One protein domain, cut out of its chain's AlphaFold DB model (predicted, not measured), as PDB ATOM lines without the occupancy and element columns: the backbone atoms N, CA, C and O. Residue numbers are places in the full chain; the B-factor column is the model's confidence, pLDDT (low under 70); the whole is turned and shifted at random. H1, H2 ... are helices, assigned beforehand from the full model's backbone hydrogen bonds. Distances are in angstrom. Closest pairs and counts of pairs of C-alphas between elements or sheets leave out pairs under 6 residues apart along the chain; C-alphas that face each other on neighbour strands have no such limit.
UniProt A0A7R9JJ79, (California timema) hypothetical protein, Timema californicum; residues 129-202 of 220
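What this domain is: This is residues 129 to 202 of the 220 residues of the protein "(California timema) hypothetical protein" of Timema californicum (UniProt A0A7R9JJ79). Two long helices, H1 and H3, run the same way and overlap for only part of their length, the later part of H1 packing on the early part of H3, while short H2 sits off one side of this overlap on the loop between them. Residues 129 to 137 of H1 stick out at one end and residues 189 to 202 at the other, and these two arms make the length around a small compact body. The printed part has 74 residues with three named helices, in the order H1, H2, H3, and no named strand; the class is all helix. It is only just loose, close to extended, with a radius of gyration of the C-alphas of 16.7 A, and spans 61 by 30 by 15 A.

How they stand to each other: H1, residues 129 to 151, touches H3, residues 174 to 196, with residues 142 to 149 alone, and H3 touches H1 with residues 174 to 181 alone. Their closest C-alphas, those of Phe 149 and Ile 181, are 6.0 A apart. The two run the same way at a steep tilt of 39 degrees. H2, residues 157 to 163, is apart from H1. H2 and H3 are close but not clearly touching, the closest C-alphas being those of Leu 159 and Trp 176, 7.8 A apart; they run opposite ways at a shallow tilt of 15 degrees. Every O i to N i+4 pair is within hydrogen-bond range in H1 and H3; in H2 it is 1 of 3, with 2 of 4 O i to N i+3 pairs.

Where its parts are: H1 begins at C-alpha 129 (-97.327, -24.240, 227.215) and is 33.0 A long from first to last C-alpha. H2 is 10.1 A long. H3 is 32.5 A long and ends at C-alpha 196 (-76.520, 12.325, 199.620).

The domain as a whole: The C-alphas farthest apart, those of Glu 129 and Glu 202, are 62.4 A apart. The printed part has no cut. The link from H1 to H2 is tight, and that from H2 to H3 is short. The mean pLDDT of the printed part is 82.1, with residues 160 to 162, 165 to 166 and 196 to 202 under 70.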
ATOM      1  N   GLU A 129     -97.859 -24.186 228.576       95.31
ATOM      2  CA  GLU A 129     -97.327 -24.240 227.215       95.31
ATOM      3  C   GLU A 129     -97.375 -22.865 226.525       95.31
ATOM      4  O   GLU A 129     -96.422 -22.460 225.858       95.31
ATOM      5  N   LYS A 130     -98.457 -22.098 226.723       94.88
ATOM      6  CA  LYS A 130     -98.552 -20.714 226.230       94.88
ATOM      7  C   LYS A 130     -97.498 -19.810 226.870       94.88
ATOM      8  O   LYS A 130     -96.857 -19.043 226.155       94.88
ATOM      9  N   ILE A 131     -97.295 -19.907 228.185       94.31
ATOM     10  CA  ILE A 131     -96.267 -19.136 228.902       94.31
ATOM     11  C   ILE A 131     -94.872 -19.474 228.374       94.31
ATOM     12  O   ILE A 131     -94.077 -18.563 228.148       94.31
ATOM     13  N   GLU A 132     -94.578 -20.752 228.131       95.81
ATOM     14  CA  GLU A 132     -93.287 -21.176 227.587       95.81
ATOM     15  C   GLU A 132     -93.064 -20.609 226.180       95.81
ATOM     16  O   GLU A 132     -92.033 -19.989 225.917       95.81
ATOM     17  N   ARG A 133     -94.068 -20.702 225.298       95.19
ATOM     18  CA  ARG A 133     -94.006 -20.104 223.953       95.19
ATOM     19  C   ARG A 133     -93.778 -18.595 223.994       95.19
ATOM     20  O   ARG A 133     -92.924 -18.081 223.272       95.19
ATOM     21  N   ILE A 134     -94.504 -17.879 224.851       93.75
ATOM     22  CA  ILE A 134     -94.339 -16.428 225.019       93.75
ATOM     23  C   ILE A 134     -92.944 -16.107 225.568       93.75
ATOM     24  O   ILE A 134     -92.292 -15.183 225.093       93.75
ATOM     25  N   SER A 135     -92.447 -16.893 226.520       92.94
ATOM     26  CA  SER A 135     -91.114 -16.705 227.100       92.94
ATOM     27  C   SER A 135     -90.007 -16.901 226.063       92.94
ATOM     28  O   SER A 135     -89.047 -16.129 226.034       92.94
ATOM     29  N   GLN A 136     -90.146 -17.890 225.178       94.50
ATOM     30  CA  GLN A 136     -89.235 -18.101 224.052       94.50
ATOM     31  C   GLN A 136     -89.282 -16.935 223.061       94.50
ATOM     32  O   GLN A 136     -88.235 -16.430 222.659       94.50
ATOM     33  N   LEU A 137     -90.480 -16.449 222.728       94.62
ATOM     34  CA  LEU A 137     -90.655 -15.292 221.853       94.62
ATOM     35  C   LEU A 137     -90.004 -14.036 222.448       94.62
ATOM     36  O   LEU A 137     -89.277 -13.335 221.748       94.62
ATOM     37  N   ILE A 138     -90.184 -13.779 223.746       92.19
ATOM     38  CA  ILE A 138     -89.535 -12.648 224.421       92.19
ATOM     39  C   ILE A 138     -88.009 -12.784 224.359       92.19
ATOM     40  O   ILE A 138     -87.332 -11.807 224.052       92.19
ATOM     41  N   LYS A 139     -87.450 -13.979 224.593       92.44
ATOM     42  CA  LYS A 139     -86.000 -14.205 224.459       92.44
ATOM     43  C   LYS A 139     -85.503 -13.882 223.049       92.44
ATOM     44  O   LYS A 139     -84.485 -13.206 222.924       92.44
ATOM     45  N   LEU A 140     -86.229 -14.305 222.012       93.44
ATOM     46  CA  LEU A 140     -85.886 -13.997 220.620       93.44
ATOM     47  C   LEU A 140     -85.927 -12.491 220.338       93.44
ATOM     48  O   LEU A 140     -85.011 -11.969 219.709       93.44
ATOM     49  N   ILE A 141     -86.944 -11.778 220.834       92.19
ATOM     50  CA  ILE A 141     -87.028 -10.319 220.682       92.19
ATOM     51  C   ILE A 141     -85.848  -9.636 221.375       92.19
ATOM     52  O   ILE A 141     -85.187  -8.802 220.763       92.19
ATOM     53  N   LEU A 142     -85.543 -10.002 222.623       91.19
ATOM     54  CA  LEU A 142     -84.433  -9.404 223.372       91.19
ATOM     55  C   LEU A 142     -83.081  -9.664 222.698       91.19
ATOM     56  O   LEU A 142     -82.254  -8.759 222.612       91.19
ATOM     57  N   GLN A 143     -82.876 -10.867 222.157       91.25
ATOM     58  CA  GLN A 143     -81.702 -11.182 221.340       91.25
ATOM     59  C   GLN A 143     -81.662 -10.354 220.051       91.25
ATOM     60  O   GLN A 143     -80.604  -9.857 219.676       91.25
ATOM     61  N   GLY A 144     -82.805 -10.156 219.390       90.94
ATOM     62  CA  GLY A 144     -82.918  -9.270 218.233       90.94
ATOM     63  C   GLY A 144     -82.501  -7.836 218.562       90.94
ATOM     64  O   GLY A 144     -81.692  -7.255 217.841       90.94
ATOM     65  N   VAL A 145     -82.974  -7.296 219.687       89.50
ATOM     66  CA  VAL A 145     -82.586  -5.962 220.170       89.50
ATOM     67  C   VAL A 145     -81.083  -5.899 220.445       89.50
ATOM     68  O   VAL A 145     -80.425  -4.969 219.983       89.50
ATOM     69  N   GLN A 146     -80.515  -6.906 221.115       88.06
ATOM     70  CA  GLN A 146     -79.070  -6.989 221.352       88.06
ATOM     71  C   GLN A 146     -78.273  -7.007 220.039       88.06
ATOM     72  O   GLN A 146     -77.253  -6.328 219.920       88.06
ATOM     73  N   ASN A 147     -78.732  -7.754 219.036       89.06
ATOM     74  CA  ASN A 147     -78.053  -7.842 217.746       89.06
ATOM     75  C   ASN A 147     -78.073  -6.503 217.003       89.06
ATOM     76  O   ASN A 147     -77.048  -6.082 216.470       89.06
ATOM     77  N   VAL A 148     -79.216  -5.811 216.995       88.44
ATOM     78  CA  VAL A 148     -79.333  -4.478 216.383       88.44
ATOM     79  C   VAL A 148     -78.446  -3.474 217.112       88.44
ATOM     80  O   VAL A 148     -77.742  -2.699 216.469       88.44
ATOM     81  N   PHE A 149     -78.409  -3.537 218.443       86.31
ATOM     82  CA  PHE A 149     -77.536  -2.701 219.257       86.31
ATOM     83  C   PHE A 149     -76.058  -2.835 218.856       86.31
ATOM     84  O   PHE A 149     -75.363  -1.839 218.640       86.31
ATOM     85  N   LEU A 150     -75.590  -4.079 218.697       86.00
ATOM     86  CA  LEU A 150     -74.227  -4.376 218.254       86.00
ATOM     87  C   LEU A 150     -73.979  -3.910 216.812       86.00
ATOM     88  O   LEU A 150     -72.917  -3.361 216.515       86.00
ATOM     89  N   LEU A 151     -74.961  -4.078 215.921       86.88
ATOM     90  CA  LEU A 151     -74.863  -3.682 214.515       86.88
ATOM     91  C   LEU A 151     -74.766  -2.158 214.343       86.88
ATOM     92  O   LEU A 151     -73.961  -1.674 213.547       86.88
ATOM     93  N   CYS A 152     -75.529  -1.396 215.128       84.00
ATOM     94  CA  CYS A 152     -75.490   0.068 215.137       84.00
ATOM     95  C   CYS A 152     -74.245   0.650 215.832       84.00
ATOM     96  O   CYS A 152     -74.035   1.866 215.774       84.00
ATOM     97  N   ARG A 153     -73.409  -0.199 216.458       82.00
ATOM     98  CA  ARG A 153     -72.227   0.195 217.247       82.00
ATOM     99  C   ARG A 153     -72.562   1.288 218.267       82.00
ATOM    100  O   ARG A 153     -71.881   2.310 218.342       82.00
ATOM    101  N   CYS A 154     -73.663   1.099 218.987       80.88
ATOM    102  CA  CYS A 154     -74.099   2.009 220.037       80.88
ATOM    103  C   CYS A 154     -73.099   2.005 221.212       80.88
ATOM    104  O   CYS A 154     -72.544   0.959 221.551       80.88
ATOM    105  N   ASP A 155     -72.858   3.170 221.821       77.44
ATOM    106  CA  ASP A 155     -71.968   3.302 222.982       77.44
ATOM    107  C   ASP A 155     -72.681   2.836 224.260       77.44
ATOM    108  O   ASP A 155     -73.770   3.309 224.579       77.44
ATOM    109  N   ASN A 156     -72.062   1.906 224.988       74.31
ATOM    110  CA  ASN A 156     -72.599   1.330 226.222       74.31
ATOM    111  C   ASN A 156     -72.311   2.167 227.472       74.31
ATOM    112  O   ASN A 156     -72.902   1.896 228.514       74.31
ATOM    113  N   SER A 157     -71.432   3.169 227.391       74.94
ATOM    114  CA  SER A 157     -71.048   4.019 228.529       74.94
ATOM    115  C   SER A 157     -72.242   4.594 229.314       74.94
ATOM    116  O   SER A 157     -72.278   4.410 230.529       74.94
ATOM    117  N   PRO A 158     -73.278   5.189 228.683       71.12
ATOM    118  CA  PRO A 158     -74.432   5.714 229.423       71.12
ATOM    119  C   PRO A 158     -75.316   4.627 230.057       71.12
ATOM    120  O   PRO A 158     -76.095   4.923 230.959       71.12
ATOM    121  N   LEU A 159     -75.230   3.378 229.584       72.00
ATOM    122  CA  LEU A 159     -75.966   2.249 230.159       72.00
ATOM    123  C   LEU A 159     -75.217   1.642 231.348       72.00
ATOM    124  O   LEU A 159     -75.867   1.269 232.318       72.00
ATOM    125  N   LEU A 160     -73.884   1.579 231.308       69.31
ATOM    126  CA  LEU A 160     -73.041   1.052 232.392       69.31
ATOM    127  C   LEU A 160     -73.233   1.820 233.709       69.31
ATOM    128  O   LEU A 160     -73.323   1.202 234.767       69.31
ATOM    129  N   ASP A 161     -73.405   3.142 233.647       68.12
ATOM    130  CA  ASP A 161     -73.643   3.966 234.840       68.12
ATOM    131  C   ASP A 161     -75.010   3.697 235.497       68.12
ATOM    132  O   ASP A 161     -75.177   3.888 236.702       68.12
ATOM    133  N   LEU A 162     -75.999   3.242 234.716       68.00
ATOM    134  CA  LEU A 162     -77.375   3.024 235.178       68.00
ATOM    135  C   LEU A 162     -77.673   1.552 235.512       68.00
ATOM    136  O   LEU A 162     -78.470   1.260 236.401       68.00
ATOM    137  N   LEU A 163     -77.053   0.623 234.784       71.38
ATOM    138  CA  LEU A 163     -77.264  -0.825 234.885       71.38
ATOM    139  C   LEU A 163     -76.132  -1.568 235.605       71.38
ATOM    140  O   LEU A 163     -76.267  -2.773 235.863       71.38
ATOM    141  N   GLY A 164     -75.044  -0.868 235.937       74.88
ATOM    142  CA  GLY A 164     -73.814  -1.464 236.446       74.88
ATOM    143  C   GLY A 164     -73.177  -2.389 235.409       74.88
ATOM    144  O   GLY A 164     -73.278  -2.159 234.205       74.88
ATOM    145  N   ASP A 165     -72.600  -3.502 235.865       69.25
ATOM    146  CA  ASP A 165     -71.919  -4.496 235.014       69.25
ATOM    147  C   ASP A 165     -72.851  -5.273 234.051       69.25
ATOM    148  O   ASP A 165     -72.407  -6.152 233.304       69.25
ATOM    149  N   ASN A 166     -74.157  -4.976 234.030       68.06
ATOM    150  CA  ASN A 166     -75.120  -5.654 233.163       68.06
ATOM    151  C   ASN A 166     -75.109  -5.076 231.743       68.06
ATOM    152  O   ASN A 166     -75.925  -4.233 231.376       68.06
ATOM    153  N   THR A 167     -74.217  -5.610 230.914       71.12
ATOM    154  CA  THR A 167     -74.068  -5.244 229.494       71.12
ATOM    155  C   THR A 167     -75.078  -5.921 228.554       71.12
ATOM    156  O   THR A 167     -75.072  -5.664 227.350       71.12
ATOM    157  N   LEU A 168     -75.953  -6.786 229.081       79.19
ATOM    158  CA  LEU A 168     -76.906  -7.580 228.300       79.19
ATOM    159  C   LEU A 168     -78.327  -7.003 228.337       79.19
ATOM    160  O   LEU A 168     -78.812  -6.556 229.380       79.19
ATOM    161  N   VAL A 169     -79.034  -7.107 227.210       80.69
ATOM    162  CA  VAL A 169     -80.463  -6.794 227.095       80.69
ATOM    163  C   VAL A 169     -81.309  -7.843 227.837       80.69
ATOM    164  O   VAL A 169     -81.231  -9.046 227.592       80.69
ATOM    165  N   THR A 170     -82.169  -7.373 228.732       83.94
ATOM    166  CA  THR A 170     -83.090  -8.123 229.590       83.94
ATOM    167  C   THR A 170     -84.495  -7.519 229.520       83.94
ATOM    168  O   THR A 170     -84.696  -6.394 229.062       83.94
ATOM    169  N   GLN A 171     -85.490  -8.245 230.036       82.31
ATOM    170  CA  GLN A 171     -86.889  -7.790 230.078       82.31
ATOM    171  C   GLN A 171     -87.100  -6.490 230.866       82.31
ATOM    172  O   GLN A 171     -88.113  -5.826 230.681       82.31
ATOM    173  N   PHE A 172     -86.160  -6.117 231.735       83.88
ATOM    174  CA  PHE A 172     -86.273  -4.920 232.568       83.88
ATOM    175  C   PHE A 172     -85.584  -3.705 231.952       83.88
ATOM    176  O   PHE A 172     -85.930  -2.574 232.277       83.88
ATOM    177  N   ASN A 173     -84.611  -3.926 231.064       85.19
ATOM    178  CA  ASN A 173     -83.752  -2.862 230.551       85.19
ATOM    179  C   ASN A 173     -83.903  -2.608 229.042       85.19
ATOM    180  O   ASN A 173     -83.391  -1.601 228.559       85.19
ATOM    181  N   TYR A 174     -84.632  -3.462 228.309       86.62
ATOM    182  CA  TYR A 174     -84.758  -3.381 226.847       86.62
ATOM    183  C   TYR A 174     -85.206  -2.007 226.339       86.62
ATOM    184  O   TYR A 174     -84.771  -1.583 225.273       86.62
ATOM    185  N   SER A 175     -86.042  -1.299 227.105       87.62
ATOM    186  CA  SER A 175     -86.518   0.037 226.745       87.62
ATOM    187  C   SER A 175     -85.362   1.020 226.556       87.62
ATOM    188  O   SER A 175     -85.363   1.781 225.595       87.62
ATOM    189  N   TRP A 176     -84.352   0.976 227.428       86.56
ATOM    190  CA  TRP A 176     -83.197   1.871 227.354       86.56
ATOM    191  C   TRP A 176     -82.326   1.573 226.133       86.56
ATOM    192  O   TRP A 176     -81.901   2.489 225.428       86.56
ATOM    193  N   PHE A 177     -82.113   0.287 225.843       85.94
ATOM    194  CA  PHE A 177     -81.394  -0.146 224.646       85.94
ATOM    195  C   PHE A 177     -82.109   0.301 223.366       85.94
ATOM    196  O   PHE A 177     -81.452   0.779 222.444       85.94
ATOM    197  N   LEU A 178     -83.443   0.214 223.316       88.06
ATOM    198  CA  LEU A 178     -84.228   0.690 222.175       88.06
ATOM    199  C   LEU A 178     -84.085   2.201 221.959       88.06
ATOM    200  O   LEU A 178     -83.848   2.619 220.829       88.06
ATOM    201  N   THR A 179     -84.148   3.014 223.017       88.62
ATOM    202  CA  THR A 179     -83.955   4.471 222.910       88.62
ATOM    203  C   THR A 179     -82.563   4.829 222.385       88.62
ATOM    204  O   THR A 179     -82.406   5.742 221.572       88.62
ATOM    205  N   LEU A 180     -81.532   4.100 222.815       87.38
ATOM    206  CA  LEU A 180     -80.169   4.340 222.349       87.38
ATOM    207  C   LEU A 180     -79.973   3.914 220.884       87.38
ATOM    208  O   LEU A 180     -79.315   4.627 220.122       87.38
ATOM    209  N   ILE A 181     -80.580   2.796 220.473       89.06
ATOM    210  CA  ILE A 181     -80.634   2.376 219.065       89.06
ATOM    211  C   ILE A 181     -81.338   3.441 218.227       89.06
ATOM    212  O   ILE A 181     -80.825   3.828 217.183       89.06
ATOM    213  N   GLU A 182     -82.485   3.942 218.685       90.50
ATOM    214  CA  GLU A 182     -83.265   4.957 217.980       90.50
ATOM    215  C   GLU A 182     -82.457   6.238 217.762       90.50
ATOM    216  O   GLU A 182     -82.377   6.735 216.635       90.50
ATOM    217  N   ARG A 183     -81.800   6.747 218.809       89.31
ATOM    218  CA  ARG A 183     -80.929   7.924 218.704       89.31
ATOM    219  C   ARG A 183     -79.800   7.686 217.703       89.31
ATOM    220  O   ARG A 183     -79.550   8.527 216.840       89.31
ATOM    221  N   ARG A 184     -79.143   6.525 217.782       88.12
ATOM    222  CA  ARG A 184     -78.027   6.199 216.892       88.12
ATOM    223  C   ARG A 184     -78.473   6.030 215.442       88.12
ATOM    224  O   ARG A 184     -77.777   6.475 214.532       88.12
ATOM    225  N   ALA A 185     -79.637   5.428 215.217       88.38
ATOM    226  CA  ALA A 185     -80.231   5.298 213.894       88.38
ATOM    227  C   ALA A 185     -80.534   6.675 213.285       88.38
ATOM    228  O   ALA A 185     -80.162   6.915 212.138       88.38
ATOM    229  N   HIS A 186     -81.110   7.605 214.056       89.31
ATOM    230  CA  HIS A 186     -81.342   8.981 213.605       89.31
ATOM    231  C   HIS A 186     -80.042   9.700 213.226       89.31
ATOM    232  O   HIS A 186     -79.982  10.350 212.185       89.31
ATOM    233  N   GLU A 187     -78.980   9.555 214.022       88.25
ATOM    234  CA  GLU A 187     -77.664  10.123 213.699       88.25
ATOM    235  C   GLU A 187     -77.121   9.581 212.368       88.25
ATOM    236  O   GLU A 187     -76.669  10.354 211.522       88.25
ATOM    237  N   ILE A 188     -77.200   8.263 212.155       86.56
ATOM    238  CA  ILE A 188     -76.745   7.616 210.915       86.56
ATOM    239  C   ILE A 188     -77.569   8.103 209.717       86.56
ATOM    240  O   ILE A 188     -76.995   8.456 208.685       86.56
ATOM    241  N   ILE A 189     -78.897   8.160 209.853       87.62
ATOM    242  CA  ILE A 189     -79.803   8.636 208.800       87.62
ATOM    243  C   ILE A 189     -79.489  10.089 208.442       87.62
ATOM    244  O   ILE A 189     -79.354  10.398 207.261       87.62
ATOM    245  N   ASN A 190     -79.295  10.964 209.433       87.94
ATOM    246  CA  ASN A 190     -78.945  12.364 209.199       87.94
ATOM    247  C   ASN A 190     -77.620  12.489 208.437       87.94
ATOM    248  O   ASN A 190     -77.540  13.222 207.455       87.94
ATOM    249  N   VAL A 191     -76.588  11.730 208.824       86.75
ATOM    250  CA  VAL A 191     -75.295  11.733 208.117       86.75
ATOM    251  C   VAL A 191     -75.450  11.297 206.659       86.75
ATOM    252  O   VAL A 191     -74.852  11.910 205.775       86.75
ATOM    253  N   ILE A 192     -76.246  10.260 206.389       85.62
ATOM    254  CA  ILE A 192     -76.515   9.797 205.022       85.62
ATOM    255  C   ILE A 192     -77.287  10.865 204.244       85.62
ATOM    256  O   ILE A 192     -76.887  11.202 203.132       85.62
ATOM    257  N   TYR A 193     -78.331  11.441 204.838       83.38
ATOM    258  CA  TYR A 193     -79.151  12.482 204.223       83.38
ATOM    259  C   TYR A 193     -78.304  13.685 203.785       83.38
ATOM    260  O   TYR A 193     -78.327  14.062 202.614       83.38
ATOM    261  N   TYR A 194     -77.464  14.222 204.678       78.62
ATOM    262  CA  TYR A 194     -76.582  15.350 204.355       78.62
ATOM    263  C   TYR A 194     -75.466  14.988 203.364       78.62
ATOM    264  O   TYR A 194     -75.059  15.832 202.569       78.62
ATOM    265  N   ARG A 195     -74.985  13.736 203.349       73.06
ATOM    266  CA  ARG A 195     -73.993  13.276 202.359       73.06
ATOM    267  C   ARG A 195     -74.578  13.016 200.973       73.06
ATOM    268  O   ARG A 195     -73.845  13.107 199.994       73.06
ATOM    269  N   GLN A 196     -75.857  12.668 200.880       69.31
ATOM    270  CA  GLN A 196     -76.520  12.325 199.620       69.31
ATOM    271  C   GLN A 196     -77.168  13.549 198.944       69.31
ATOM    272  O   GLN A 196     -77.441  13.502 197.747       69.31
ATOM    273  N   TRP A 197     -77.361  14.654 199.678       56.41
ATOM    274  CA  TRP A 197     -77.926  15.923 199.191       56.41
ATOM    275  C   TRP A 197     -76.987  17.157 199.290       56.41
ATOM    276  O   TRP A 197     -77.438  18.233 199.684       56.41
ATOM    277  N   PRO A 198     -75.701  17.099 198.883       53.06
ATOM    278  CA  PRO A 198     -74.843  18.292 198.880       53.06
ATOM    279  C   PRO A 198     -75.241  19.326 197.804       53.06
ATOM    280  O   PRO A 198     -74.875  20.491 197.893       53.06
ATOM    281  N   GLY A 199     -76.013  18.929 196.783       53.81
ATOM    282  CA  GLY A 199     -76.193  19.716 195.555       53.81
ATOM    283  C   GLY A 199     -77.242  20.835 195.559       53.81
ATOM    284  O   GLY A 199     -77.281  21.585 194.589       53.81
ATOM    285  N   LYS A 200     -78.101  20.976 196.582       52.06
ATOM    286  CA  LYS A 200     -79.098  22.073 196.601       52.06
ATOM    287  C   LYS A 200     -78.651  23.312 197.371       52.06
ATOM    288  O   LYS A 200     -78.956  24.410 196.928       52.06
ATOM    289  N   LEU A 201     -77.885  23.150 198.450       53.09
ATOM    290  CA  LEU A 201     -77.436  24.288 199.262       53.09
ATOM    291  C   LEU A 201     -76.400  25.147 198.515       53.09
ATOM    292  O   LEU A 201     -76.475  26.369 198.554       53.09
ATOM    293  N   GLU A 202     -75.507  24.533 197.731       52.72
ATOM    294  CA  GLU A 202     -74.518  25.292 196.949       52.72
ATOM    295  C   GLU A 202     -75.110  26.004 195.715       52.72
ATOM    296  O   GLU A 202     -74.550  27.002 195.255       52.72
TER     297      GLU A 202